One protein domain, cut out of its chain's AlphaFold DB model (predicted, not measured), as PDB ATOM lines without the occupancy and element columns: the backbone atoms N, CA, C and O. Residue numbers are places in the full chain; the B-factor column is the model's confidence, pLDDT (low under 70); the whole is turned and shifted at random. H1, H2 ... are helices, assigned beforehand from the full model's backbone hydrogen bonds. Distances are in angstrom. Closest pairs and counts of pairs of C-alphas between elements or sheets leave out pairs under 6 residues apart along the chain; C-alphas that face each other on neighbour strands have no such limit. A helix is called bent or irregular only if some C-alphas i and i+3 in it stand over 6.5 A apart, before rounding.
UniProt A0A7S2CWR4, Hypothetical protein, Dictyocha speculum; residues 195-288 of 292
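This is residues 195 to 288 of the 292 residues of the protein "Hypothetical protein" of Dictyocha speculum (UniProt A0A7S2CWR4). One long, nearly straight helix, H5, makes the longest axis, and four shorter helices, H1 to H4, bow out from it as an open loop round an empty middle. H1 crosses H5 at residues 269 to 273, H2, H3 and H4 lead round to the first residues of H5, and residues 274 to 288 stick out beyond the crossing as a free arm. The printed part has 94 residues with five named helices in the order H1, H2, H3, H4, H5 and no named strand; the class is all helix. The whole is extended, with a radius of gyration of the C-alphas of 20.3 A and spans of 67 by 29 by 18 A.

Start with the longest helix, H5, residues 246 to 287: find C-alpha 246 at (24.530, 22.294, 19.799), and from there it runs 58.6 A to C-alpha 287 at (79.926, 23.805, 0.874). It is neither bent nor irregular, but only just: C-alphas 260 and 263 are 6.1 A apart. Then go to C-alpha 196 at (58.151, 30.547, 10.252), where H1, residues 196 to 213, begins its 25.7 A. H2 is residues 215 to 226, 16.2 A long. H3, residues 229 to 233, measures 6.4 A, and H4, residues 235 to 242, 10.0 A.

Look first at H5, which touches H1 with residues 269 to 273 alone, while H1 touches H5 with residues 199 to 203 alone. Their closest C-alphas, of Arg 200 and Glu 269, are 7.3 A apart. The two helices run opposite ways at a steep tilt of 64 degrees. No other two helices touch. Moving outward along H1, you find that H1 and H2 meet only through their link. H2 and H3 are close but not clearly touching, with the closest C-alphas, of Phe 225 and Leu 231, 7.9 A apart. H3 and H4 meet only through their link. H4 and H5 are only just apart, their closest C-alphas 8.1 A from each other. H2 and H5 are apart, and so are H3 and H5. In H1, H2 and H3 every O i to N i+4 pair is within hydrogen-bond range; in H5 it is 36 of 38, and in H4 2 of 4.

The C-alphas farthest apart are those of Phe 236 and Val 288, 67.5 A. From Lys 195 to Val 288, the first and last printed C-alphas, it is 23.4 A. The printed part has no cut, and the four links between helices are tight. Residues 208 to 240 stand free, and so do residues 250 to 264 of H5. The mean pLDDT of the printed part is 93.5, and no printed residue is under 70.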
ATOM      1  N   LYS A 195      61.581  32.518   7.633       89.50
ATOM      2  CA  LYS A 195      60.237  32.922   8.055       89.50
ATOM      3  C   LYS A 195      59.426  31.697   8.452       89.50
ATOM      4  O   LYS A 195      58.992  30.935   7.595       89.50
ATOM      5  N   LYS A 196      59.073  31.589   9.741       88.81
ATOM      6  CA  LYS A 196      58.151  30.547  10.252       88.81
ATOM      7  C   LYS A 196      56.839  30.478   9.454       88.81
ATOM      8  O   LYS A 196      56.286  29.405   9.255       88.81
ATOM      9  N   ALA A 197      56.358  31.621   8.958       90.56
ATOM     10  CA  ALA A 197      55.166  31.693   8.116       90.56
ATOM     11  C   ALA A 197      55.316  30.935   6.783       90.56
ATOM     12  O   ALA A 197      54.359  30.295   6.356       90.56
ATOM     13  N   ASN A 198      56.501  30.956   6.161       92.69
ATOM     14  CA  ASN A 198      56.755  30.259   4.896       92.69
ATOM     15  C   ASN A 198      56.692  28.743   5.099       92.69
ATOM     16  O   ASN A 198      55.971  28.057   4.377       92.69
ATOM     17  N   LEU A 199      57.374  28.232   6.132       91.94
ATOM     18  CA  LEU A 199      57.327  26.812   6.487       91.94
ATOM     19  C   LEU A 199      55.887  26.351   6.758       91.94
ATOM     20  O   LEU A 199      55.453  25.330   6.227       91.94
ATOM     21  N   ARG A 200      55.117  27.135   7.523       93.00
ATOM     22  CA  ARG A 200      53.701  26.844   7.807       93.00
ATOM     23  C   ARG A 200      52.833  26.853   6.559       93.00
ATOM     24  O   ARG A 200      51.969  25.991   6.421       93.00
ATOM     25  N   ALA A 201      53.055  27.798   5.648       93.69
ATOM     26  CA  ALA A 201      52.320  27.868   4.392       93.69
ATOM     27  C   ALA A 201      52.592  26.634   3.520       93.69
ATOM     28  O   ALA A 201      51.646  26.009   3.045       93.69
ATOM     29  N   VAL A 202      53.859  26.232   3.375       94.62
ATOM     30  CA  VAL A 202      54.248  25.034   2.610       94.62
ATOM     31  C   VAL A 202      53.691  23.765   3.251       94.62
ATOM     32  O   VAL A 202      53.102  22.931   2.563       94.62
ATOM     33  N   LEU A 203      53.804  23.633   4.572       94.00
ATOM     34  CA  LEU A 203      53.290  22.470   5.289       94.00
ATOM     35  C   LEU A 203      51.759  22.411   5.248       94.00
ATOM     36  O   LEU A 203      51.189  21.349   5.024       94.00
ATOM     37  N   GLY A 204      51.087  23.557   5.375       93.25
ATOM     38  CA  GLY A 204      49.639  23.674   5.206       93.25
ATOM     39  C   GLY A 204      49.183  23.298   3.796       93.25
ATOM     40  O   GLY A 204      48.237  22.526   3.651       93.25
ATOM     41  N   ALA A 205      49.886  23.770   2.763       95.56
ATOM     42  CA  ALA A 205      49.623  23.399   1.374       95.56
ATOM     43  C   ALA A 205      49.833  21.894   1.139       95.56
ATOM     44  O   ALA A 205      49.000  21.257   0.496       95.56
ATOM     45  N   CYS A 206      50.884  21.306   1.718       95.00
ATOM     46  CA  CYS A 206      51.141  19.870   1.658       95.00
ATOM     47  C   CYS A 206      50.034  19.064   2.358       95.00
ATOM     48  O   CYS A 206      49.471  18.145   1.764       95.00
ATOM     49  N   CYS A 207      49.642  19.444   3.578       93.00
ATOM     50  CA  CYS A 207      48.532  18.815   4.295       93.00
ATOM     51  C   CYS A 207      47.209  18.937   3.526       93.00
ATOM     52  O   CYS A 207      46.437  17.979   3.481       93.00
ATOM     53  N   PHE A 208      46.952  20.086   2.897       94.31
ATOM     54  CA  PHE A 208      45.765  20.297   2.075       94.31
ATOM     55  C   PHE A 208      45.780  19.418   0.820       94.31
ATOM     56  O   PHE A 208      44.799  18.727   0.550       94.31
ATOM     57  N   ALA A 209      46.899  19.370   0.094       96.38
ATOM     58  CA  ALA A 209      47.064  18.493  -1.062       96.38
ATOM     59  C   ALA A 209      46.866  17.018  -0.674       96.38
ATOM     60  O   ALA A 209      46.110  16.297  -1.327       96.38
ATOM     61  N   MET A 210      47.449  16.592   0.450       95.00
ATOM     62  CA  MET A 210      47.241  15.255   1.005       95.00
ATOM     63  C   MET A 210      45.774  15.000   1.360       95.00
ATOM     64  O   MET A 210      45.256  13.931   1.048       95.00
ATOM     65  N   ALA A 211      45.067  15.966   1.949       93.19
ATOM     66  CA  ALA A 211      43.641  15.837   2.247       93.19
ATOM     67  C   ALA A 211      42.788  15.700   0.974       93.19
ATOM     68  O   ALA A 211      41.839  14.914   0.953       93.19
ATOM     69  N   VAL A 212      43.142  16.414  -0.101       96.75
ATOM     70  CA  VAL A 212      42.479  16.295  -1.410       96.75
ATOM     71  C   VAL A 212      42.697  14.903  -2.003       96.75
ATOM     72  O   VAL A 212      41.727  14.261  -2.405       96.75
ATOM     73  N   VAL A 213      43.933  14.400  -1.996       97.06
ATOM     74  CA  VAL A 213      44.263  13.050  -2.492       97.06
ATOM     75  C   VAL A 213      43.571  11.967  -1.656       97.06
ATOM     76  O   VAL A 213      43.021  11.004  -2.194       97.06
ATOM     77  N   LEU A 214      43.529  12.142  -0.334       95.56
ATOM     78  CA  LEU A 214      42.908  11.198   0.594       95.56
ATOM     79  C   LEU A 214      41.381  11.327   0.673       95.56
ATOM     80  O   LEU A 214      40.741  10.516   1.341       95.56
ATOM     81  N   ARG A 215      40.759  12.279  -0.029       96.25
ATOM     82  CA  ARG A 215      39.306  12.497   0.025       96.25
ATOM     83  C   ARG A 215      38.507  11.232  -0.299       96.25
ATOM     84  O   ARG A 215      37.611  10.861   0.456       96.25
ATOM     85  N   THR A 216      38.818  10.570  -1.414       95.56
ATOM     86  CA  THR A 216      38.099   9.372  -1.878       95.56
ATOM     87  C   THR A 216      38.232   8.186  -0.913       95.56
ATOM     88  O   THR A 216      37.197   7.641  -0.517       95.56
ATOM     89  N   PRO A 217      39.443   7.780  -0.473       96.44
ATOM     90  CA  PRO A 217      39.565   6.699   0.500       96.44
ATOM     91  C   PRO A 217      38.949   7.067   1.853       96.44
ATOM     92  O   PRO A 217      38.309   6.211   2.462       96.44
ATOM     93  N   LEU A 218      39.054   8.324   2.303       93.88
ATOM     94  CA  LEU A 218      38.400   8.776   3.537       93.88
ATOM     95  C   LEU A 218      36.877   8.677   3.442       93.88
ATOM     96  O   LEU A 218      36.247   8.199   4.382       93.88
ATOM     97  N   HIS A 219      36.281   9.063   2.311       95.62
ATOM     98  CA  HIS A 219      34.842   8.912   2.090       95.62
ATOM     99  C   HIS A 219      34.418   7.438   2.116       95.62
ATOM    100  O   HIS A 219      33.455   7.080   2.792       95.62
ATOM    101  N   PHE A 220      35.160   6.560   1.435       96.69
ATOM    102  CA  PHE A 220      34.888   5.123   1.462       96.69
ATOM    103  C   PHE A 220      34.994   4.542   2.882       96.69
ATOM    104  O   PHE A 220      34.111   3.800   3.316       96.69
ATOM    105  N   MET A 221      36.037   4.916   3.629       96.12
ATOM    106  CA  MET A 221      36.223   4.500   5.021       96.12
ATOM    107  C   MET A 221      35.119   5.038   5.928       96.12
ATOM    108  O   MET A 221      34.618   4.288   6.758       96.12
ATOM    109  N   MET A 222      34.687   6.288   5.736       95.06
ATOM    110  CA  MET A 222      33.547   6.870   6.445       95.06
ATOM    111  C   MET A 222      32.277   6.064   6.183       95.06
ATOM    112  O   MET A 222      31.674   5.579   7.131       95.06
ATOM    113  N   VAL A 223      31.892   5.835   4.923       96.50
ATOM    114  CA  VAL A 223      30.682   5.056   4.598       96.50
ATOM    115  C   VAL A 223      30.758   3.647   5.189       96.50
ATOM    116  O   VAL A 223      29.784   3.154   5.762       96.50
ATOM    117  N   ARG A 224      31.923   2.997   5.112       95.06
ATOM    118  CA  ARG A 224      32.126   1.665   5.690       95.06
ATOM    119  C   ARG A 224      32.069   1.667   7.219       95.06
ATOM    120  O   ARG A 224      31.509   0.746   7.804       95.06
ATOM    121  N   PHE A 225      32.609   2.698   7.860       94.19
ATOM    122  CA  PHE A 225      32.540   2.884   9.306       94.19
ATOM    123  C   PHE A 225      31.101   3.148   9.763       94.19
ATOM    124  O   PHE A 225      30.633   2.508  10.702       94.19
ATOM    125  N   LEU A 226      30.366   4.010   9.054       92.88
ATOM    126  CA  LEU A 226      28.956   4.289   9.328       92.88
ATOM    127  C   LEU A 226      28.056   3.073   9.083       92.88
ATOM    128  O   LEU A 226      27.039   2.942   9.748       92.88
ATOM    129  N   THR A 227      28.400   2.174   8.162       96.00
ATOM    130  CA  THR A 227      27.626   0.941   7.908       96.00
ATOM    131  C   THR A 227      28.051  -0.233   8.793       96.00
ATOM    132  O   THR A 227      27.480  -1.320   8.698       96.00
ATOM    133  N   TRP A 228      29.030  -0.047   9.683       97.25
ATOM    134  CA  TRP A 228      29.527  -1.134  10.515       97.25
ATOM    135  C   TRP A 228      28.496  -1.530  11.583       97.25
ATOM    136  O   TRP A 228      28.152  -0.747  12.466       97.25
ATOM    137  N   SER A 229      28.022  -2.778  11.532       94.12
ATOM    138  CA  SER A 229      26.988  -3.317  12.433       94.12
ATOM    139  C   SER A 229      27.315  -3.178  13.925       94.12
ATOM    140  O   SER A 229      26.424  -2.954  14.741       94.12
ATOM    141  N   VAL A 230      28.597  -3.249  14.293       92.62
ATOM    142  CA  VAL A 230      29.056  -3.107  15.683       92.62
ATOM    143  C   VAL A 230      28.750  -1.714  16.242       92.62
ATOM    144  O   VAL A 230      28.398  -1.591  17.416       92.62
ATOM    145  N   LEU A 231      28.840  -0.675  15.405       90.62
ATOM    146  CA  LEU A 231      28.536   0.699  15.797       90.62
ATOM    147  C   LEU A 231      27.053   0.837  16.182       90.62
ATOM    148  O   LEU A 231      26.727   1.418  17.219       90.62
ATOM    149  N   TRP A 232      26.166   0.226  15.394       93.25
ATOM    150  CA  TRP A 232      24.714   0.283  15.594       93.25
ATOM    151  C   TRP A 232      24.214  -0.585  16.744       93.25
ATOM    152  O   TRP A 232      23.252  -0.207  17.411       93.25
ATOM    153  N   ASN A 233      24.909  -1.673  17.078       95.00
ATOM    154  CA  ASN A 233      24.583  -2.457  18.274       95.00
ATOM    155  C   ASN A 233      24.682  -1.633  19.573       95.00
ATOM    156  O   ASN A 233      24.059  -1.982  20.572       95.00
ATOM    157  N   ARG A 234      25.431  -0.521  19.571       92.44
ATOM    158  CA  ARG A 234      25.530   0.420  20.701       92.44
ATOM    159  C   ARG A 234      24.768   1.728  20.474       92.44
ATOM    160  O   ARG A 234      25.114   2.748  21.074       92.44
ATOM    161  N   HIS A 235      23.718   1.714  19.654       91.75
ATOM    162  CA  HIS A 235      22.956   2.913  19.295       91.75
ATOM    163  C   HIS A 235      22.505   3.744  20.510       91.75
ATOM    164  O   HIS A 235      22.641   4.963  20.496       91.75
ATOM    165  N   PHE A 236      22.052   3.106  21.596       92.38
ATOM    166  CA  PHE A 236      21.567   3.812  22.791       92.38
ATOM    167  C   PHE A 236      22.634   4.678  23.489       92.38
ATOM    168  O   PHE A 236      22.305   5.684  24.114       92.38
ATOM    169  N   ALA A 237      23.915   4.313  23.386       89.56
ATOM    170  CA  ALA A 237      25.001   5.107  23.958       89.56
ATOM    171  C   ALA A 237      25.328   6.328  23.080       89.56
ATOM    172  O   ALA A 237      25.490   7.435  23.592       89.56
ATOM    173  N   TRP A 238      25.384   6.142  21.757       88.62
ATOM    174  CA  TRP A 238      25.725   7.213  20.813       88.62
ATOM    175  C   TRP A 238      24.564   8.168  20.530       88.62
ATOM    176  O   TRP A 238      24.802   9.343  20.250       88.62
ATOM    177  N   SER A 239      23.313   7.719  20.670       91.50
ATOM    178  CA  SER A 239      22.136   8.579  20.514       91.50
ATOM    179  C   SER A 239      22.169   9.760  21.486       91.50
ATOM    180  O   SER A 239      21.871  10.882  21.094       91.50
ATOM    181  N   ARG A 240      22.650   9.567  22.722       89.62
ATOM    182  CA  ARG A 240      22.819  10.657  23.702       89.62
ATOM    183  C   ARG A 240      23.776  11.751  23.222       89.62
ATOM    184  O   ARG A 240      23.554  12.921  23.505       89.62
ATOM    185  N   ILE A 241      24.812  11.380  22.470       88.44
ATOM    186  CA  ILE A 241      25.775  12.324  21.885       88.44
ATOM    187  C   ILE A 241      25.155  13.023  20.666       88.44
ATOM    188  O   ILE A 241      25.302  14.234  20.494       88.44
ATOM    189  N   LEU A 242      24.408  12.284  19.839       88.81
ATOM    190  CA  LEU A 242      23.693  12.833  18.682       88.81
ATOM    191  C   LEU A 242      22.600  13.829  19.087       88.81
ATOM    192  O   LEU A 242      22.454  14.857  18.427       88.81
ATOM    193  N   TYR A 243      21.881  13.575  20.179       92.94
ATOM    194  CA  TYR A 243      20.843  14.464  20.711       92.94
ATOM    195  C   TYR A 243      21.371  15.508  21.704       92.94
ATOM    196  O   TYR A 243      20.589  16.288  22.243       92.94
ATOM    197  N   ALA A 244      22.686  15.570  21.933       93.25
ATOM    198  CA  ALA A 244      23.271  16.614  22.764       93.25
ATOM    199  C   ALA A 244      23.001  18.013  22.166       93.25
ATOM    200  O   ALA A 244      22.991  18.170  20.934       93.25
ATOM    201  N   PRO A 245      22.826  19.044  23.013       95.00
ATOM    202  CA  PRO A 245      22.612  20.406  22.548       95.00
ATOM    203  C   PRO A 245      23.811  20.890  21.720       95.00
ATOM    204  O   PRO A 245      24.965  20.549  21.992       95.00
ATOM    205  N   LEU A 246      23.534  21.713  20.706       93.94
ATOM    206  CA  LEU A 246      24.530  22.294  19.799       93.94
ATOM    207  C   LEU A 246      25.771  22.886  20.508       93.94
ATOM    208  O   LEU A 246      26.879  22.566  20.069       93.94
ATOM    209  N   PRO A 247      25.659  23.657  21.614       95.06
ATOM    210  CA  PRO A 247      26.835  24.170  22.322       95.06
ATOM    211  C   PRO A 247      27.783  23.071  22.818       95.06
ATOM    212  O   PRO A 247      28.998  23.216  22.696       95.06
ATOM    213  N   ALA A 248      27.259  21.942  23.307       91.88
ATOM    214  CA  ALA A 248      28.100  20.833  23.754       91.88
ATOM    215  C   ALA A 248      28.882  20.219  22.582       91.88
ATOM    216  O   ALA A 248      30.070  19.933  22.711       91.88
ATOM    217  N   LYS A 249      28.253  20.077  21.407       92.50
ATOM    218  CA  LYS A 249      28.912  19.554  20.196       92.50
ATOM    219  C   LYS A 249      30.048  20.458  19.722       92.50
ATOM    220  O   LYS A 249      31.127  19.956  19.420       92.50
ATOM    221  N   LEU A 250      29.827  21.774  19.695       94.94
ATOM    222  CA  LEU A 250      30.870  22.742  19.342       94.94
ATOM    223  C   LEU A 250      32.030  22.716  20.339       94.94
ATOM    224  O   LEU A 250      33.185  22.818  19.930       94.94
ATOM    225  N   PHE A 251      31.740  22.529  21.627       95.44
ATOM    226  CA  PHE A 251      32.766  22.403  22.657       95.44
ATOM    227  C   PHE A 251      33.615  21.134  22.489       95.44
ATOM    228  O   PHE A 251      34.841  21.198  22.527       95.44
ATOM    229  N   PHE A 252      32.997  19.979  22.231       91.69
ATOM    230  CA  PHE A 252      33.762  18.761  21.938       91.69
ATOM    231  C   PHE A 252      34.579  18.897  20.654       91.69
ATOM    232  O   PHE A 252      35.745  18.501  20.626       91.69
ATOM    233  N   LEU A 253      34.002  19.500  19.611       92.38
ATOM    234  CA  LEU A 253      34.709  19.750  18.360       92.38
ATOM    235  C   LEU A 253      35.907  20.680  18.570       92.38
ATOM    236  O   LEU A 253      36.978  20.399  18.041       92.38
ATOM    237  N   SER A 254      35.765  21.743  19.364       94.56
ATOM    238  CA  SER A 254      36.863  22.671  19.641       94.56
ATOM    239  C   SER A 254      37.979  22.016  20.460       94.56
ATOM    240  O   SER A 254      39.153  22.247  20.171       94.56
ATOM    241  N   ILE A 255      37.646  21.139  21.415       94.25
ATOM    242  CA  ILE A 255      38.640  20.348  22.157       94.25
ATOM    243  C   ILE A 255      39.389  19.400  21.221       94.25
ATOM    244  O   ILE A 255      40.620  19.363  21.261       94.25
ATOM    245  N   ILE A 256      38.667  18.643  20.389       92.88
ATOM    246  CA  ILE A 256      39.272  17.698  19.441       92.88
ATOM    247  C   ILE A 256      40.147  18.459  18.450       92.88
ATOM    248  O   ILE A 256      41.296  18.085  18.244       92.88
ATOM    249  N   TRP A 257      39.652  19.563  17.896       93.44
ATOM    250  CA  TRP A 257      40.407  20.412  16.982       93.44
ATOM    251  C   TRP A 257      41.693  20.929  17.626       93.44
ATOM    252  O   TRP A 257      42.782  20.758  17.081       93.44
ATOM    253  N   ARG A 258      41.600  21.503  18.829       93.25
ATOM    254  CA  ARG A 258      42.765  22.063  19.518       93.25
ATOM    255  C   ARG A 258      43.783  20.985  19.886       93.25
ATOM    256  O   ARG A 258      44.970  21.175  19.651       93.25
ATOM    257  N   ARG A 259      43.343  19.851  20.434       91.38
ATOM    258  CA  ARG A 259      44.262  18.782  20.856       91.38
ATOM    259  C   ARG A 259      44.843  17.998  19.688       91.38
ATOM    260  O   ARG A 259      46.025  17.691  19.699       91.38
ATOM    261  N   VAL A 260      44.016  17.630  18.716       88.81
ATOM    262  CA  VAL A 260      44.424  16.710  17.647       88.81
ATOM    263  C   VAL A 260      45.024  17.462  16.474       88.81
ATOM    264  O   VAL A 260      45.989  16.981  15.896       88.81
ATOM    265  N   VAL A 261      44.480  18.618  16.099       89.31
ATOM    266  CA  VAL A 261      44.973  19.339  14.921       89.31
ATOM    267  C   VAL A 261      46.093  20.280  15.324       89.31
ATOM    268  O   VAL A 261      47.201  20.133  14.825       89.31
ATOM    269  N   VAL A 262      45.848  21.195  16.268       89.75
ATOM    270  CA  VAL A 262      46.827  22.248  16.590       89.75
ATOM    271  C   VAL A 262      48.087  21.671  17.238       89.75
ATOM    272  O   VAL A 262      49.176  21.884  16.714       89.75
ATOM    273  N   CYS A 263      47.967  20.881  18.312       89.75
ATOM    274  CA  CYS A 263      49.156  20.360  19.001       89.75
ATOM    275  C   CYS A 263      49.997  19.420  18.122       89.75
ATOM    276  O   CYS A 263      51.222  19.501  18.135       89.75
ATOM    277  N   ASN A 264      49.361  18.540  17.338       91.25
ATOM    278  CA  ASN A 264      50.107  17.642  16.453       91.25
ATOM    279  C   ASN A 264      50.733  18.394  15.276       91.25
ATOM    280  O   ASN A 264      51.829  18.039  14.856       91.25
ATOM    281  N   TYR A 265      50.066  19.430  14.759       92.38
ATOM    282  CA  TYR A 265      50.624  20.278  13.711       92.38
ATOM    283  C   TYR A 265      51.863  21.027  14.206       92.38
ATOM    284  O   TYR A 265      52.884  21.013  13.529       92.38
ATOM    285  N   GLU A 266      51.813  21.615  15.403       91.25
ATOM    286  CA  GLU A 266      52.966  22.298  16.007       91.25
ATOM    287  C   GLU A 266      54.125  21.330  16.283       91.25
ATOM    288  O   GLU A 266      55.283  21.648  16.006       91.25
ATOM    289  N   ALA A 267      53.828  20.122  16.776       93.88
ATOM    290  CA  ALA A 267      54.837  19.088  16.988       93.88
ATOM    291  C   ALA A 267      55.482  18.634  15.666       93.88
ATOM    292  O   ALA A 267      56.704  18.483  15.592       93.88
ATOM    293  N   LEU A 268      54.673  18.452  14.618       93.31
ATOM    294  CA  LEU A 268      55.134  18.093  13.279       93.31
ATOM    295  C   LEU A 268      55.974  19.216  12.653       93.31
ATOM    296  O   LEU A 268      57.048  18.940  12.125       93.31
ATOM    297  N   GLU A 269      55.526  20.470  12.759       93.94
ATOM    298  CA  GLU A 269      56.270  21.658  12.322       93.94
ATOM    299  C   GLU A 269      57.637  21.710  13.013       93.94
ATOM    300  O   GLU A 269      58.661  21.841  12.346       93.94
ATOM    301  N   GLY A 270      57.671  21.544  14.338       93.38
ATOM    302  CA  GLY A 270      58.915  21.543  15.107       93.38
ATOM    303  C   GLY A 270      59.844  20.374  14.772       93.38
ATOM    304  O   GLY A 270      61.065  20.522  14.823       93.38
ATOM    305  N   TRP A 271      59.301  19.207  14.423       95.56
ATOM    306  CA  TRP A 271      60.097  18.058  13.982       95.56
ATOM    307  C   TRP A 271      60.698  18.281  12.589       95.56
ATOM    308  O   TRP A 271      61.907  18.126  12.419       95.56
ATOM    309  N   ILE A 272      59.887  18.715  11.619       95.44
ATOM    310  CA  ILE A 272      60.345  19.000  10.250       95.44
ATOM    311  C   ILE A 272      61.357  20.137  10.254       95.44
ATOM    312  O   ILE A 272      62.383  20.033   9.591       95.44
ATOM    313  N   ARG A 273      61.109  21.196  11.034       95.19
ATOM    314  CA  ARG A 273      62.029  22.329  11.147       95.19
ATOM    315  C   ARG A 273      63.407  21.890  11.630       95.19
ATOM    316  O   ARG A 273      64.381  22.274  11.004       95.19
ATOM    317  N   ARG A 274      63.487  21.073  12.686       95.06
ATOM    318  CA  ARG A 274      64.767  20.548  13.191       95.06
ATOM    319  C   ARG A 274      65.499  19.727  12.135       95.06
ATOM    320  O   ARG A 274      66.653  19.999  11.861       95.06
ATOM    321  N   ARG A 275      64.792  18.831  11.440       96.00
ATOM    322  CA  ARG A 275      65.387  18.061  10.335       96.00
ATOM    323  C   ARG A 275      65.885  18.933   9.188       96.00
ATOM    324  O   ARG A 275      66.916  18.635   8.606       96.00
ATOM    325  N   LEU A 276      65.159  19.996   8.856       95.62
ATOM    326  CA  LEU A 276      65.583  20.950   7.837       95.62
ATOM    327  C   LEU A 276      66.809  21.764   8.276       95.62
ATOM    328  O   LEU A 276      67.631  22.086   7.426       95.62
ATOM    329  N   ILE A 277      66.930  22.080   9.572       95.50
ATOM    330  CA  ILE A 277      68.126  22.714  10.148       95.50
ATOM    331  C   ILE A 277      69.317  21.757  10.050       95.50
ATOM    332  O   ILE A 277      70.353  22.174   9.554       95.50
ATOM    333  N   ASP A 278      69.154  20.485  10.436       95.75
ATOM    334  CA  ASP A 278      70.215  19.470  10.332       95.75
ATOM    335  C   ASP A 278      70.732  19.363   8.886       95.75
ATOM    336  O   ASP A 278      71.930  19.449   8.640       95.75
ATOM    337  N   VAL A 279      69.817  19.279   7.911       95.75
ATOM    338  CA  VAL A 279      70.169  19.225   6.480       95.75
ATOM    339  C   VAL A 279      70.857  20.510   6.012       95.75
ATOM    340  O   VAL A 279      71.774  20.452   5.195       95.75
ATOM    341  N   GLU A 280      70.429  21.678   6.499       95.12
ATOM    342  CA  GLU A 280      71.117  22.940   6.205       95.12
ATOM    343  C   GLU A 280      72.546  22.926   6.764       95.12
ATOM    344  O   GLU A 280      73.466  23.335   6.059       95.12
ATOM    345  N   CYS A 281      72.745  22.425   7.988       94.44
ATOM    346  CA  CYS A 281      74.062  22.288   8.607       94.44
ATOM    347  C   CYS A 281      74.966  21.325   7.821       94.44
ATOM    348  O   CYS A 281      76.092  21.705   7.504       94.44
ATOM    349  N   ASP A 282      74.461  20.152   7.421       94.88
ATOM    350  CA  ASP A 282      75.189  19.193   6.572       94.88
ATOM    351  C   ASP A 282      75.638  19.847   5.248       94.88
ATOM    352  O   ASP A 282      76.788  19.727   4.814       94.88
ATOM    353  N   MET A 283      74.731  20.584   4.592       94.75
ATOM    354  CA  MET A 283      75.040  21.297   3.346       94.75
ATOM    355  C   MET A 283      76.075  22.402   3.558       94.75
ATOM    356  O   MET A 283      76.931  22.623   2.696       94.75
ATOM    357  N   LEU A 284      76.008  23.106   4.688       93.56
ATOM    358  CA  LEU A 284      76.949  24.161   5.046       93.56
ATOM    359  C   LEU A 284      78.351  23.587   5.280       93.56
ATOM    360  O   LEU A 284      79.329  24.114   4.750       93.56
ATOM    361  N   GLU A 285      78.444  22.468   5.998       93.56
ATOM    362  CA  GLU A 285      79.709  21.775   6.240       93.56
ATOM    363  C   GLU A 285      80.348  21.287   4.949       93.56
ATOM    364  O   GLU A 285      81.563  21.398   4.793       93.56
ATOM    365  N   TYR A 286      79.563  20.816   3.985       92.94
ATOM    366  CA  TYR A 286      80.111  20.421   2.692       92.94
ATOM    367  C   TYR A 286      80.550  21.626   1.842       92.94
ATOM    368  O   TYR A 286      81.595  21.575   1.192       92.94
ATOM    369  N   SER A 287      79.778  22.715   1.849       90.88
ATOM    370  CA  SER A 287      79.926  23.805   0.874       90.88
ATOM    371  C   SER A 287      80.953  24.878   1.238       90.88
ATOM    372  O   SER A 287      81.557  25.467   0.339       90.88
ATOM    373  N   VAL A 288      81.170  25.147   2.527       91.81
ATOM    374  CA  VAL A 288      82.069  26.229   2.963       91.81
ATOM    375  C   VAL A 288      83.533  25.843   2.712       91.81
ATOM    376  O   VAL A 288      83.977  24.818   3.231       91.81
TER     377      VAL A 288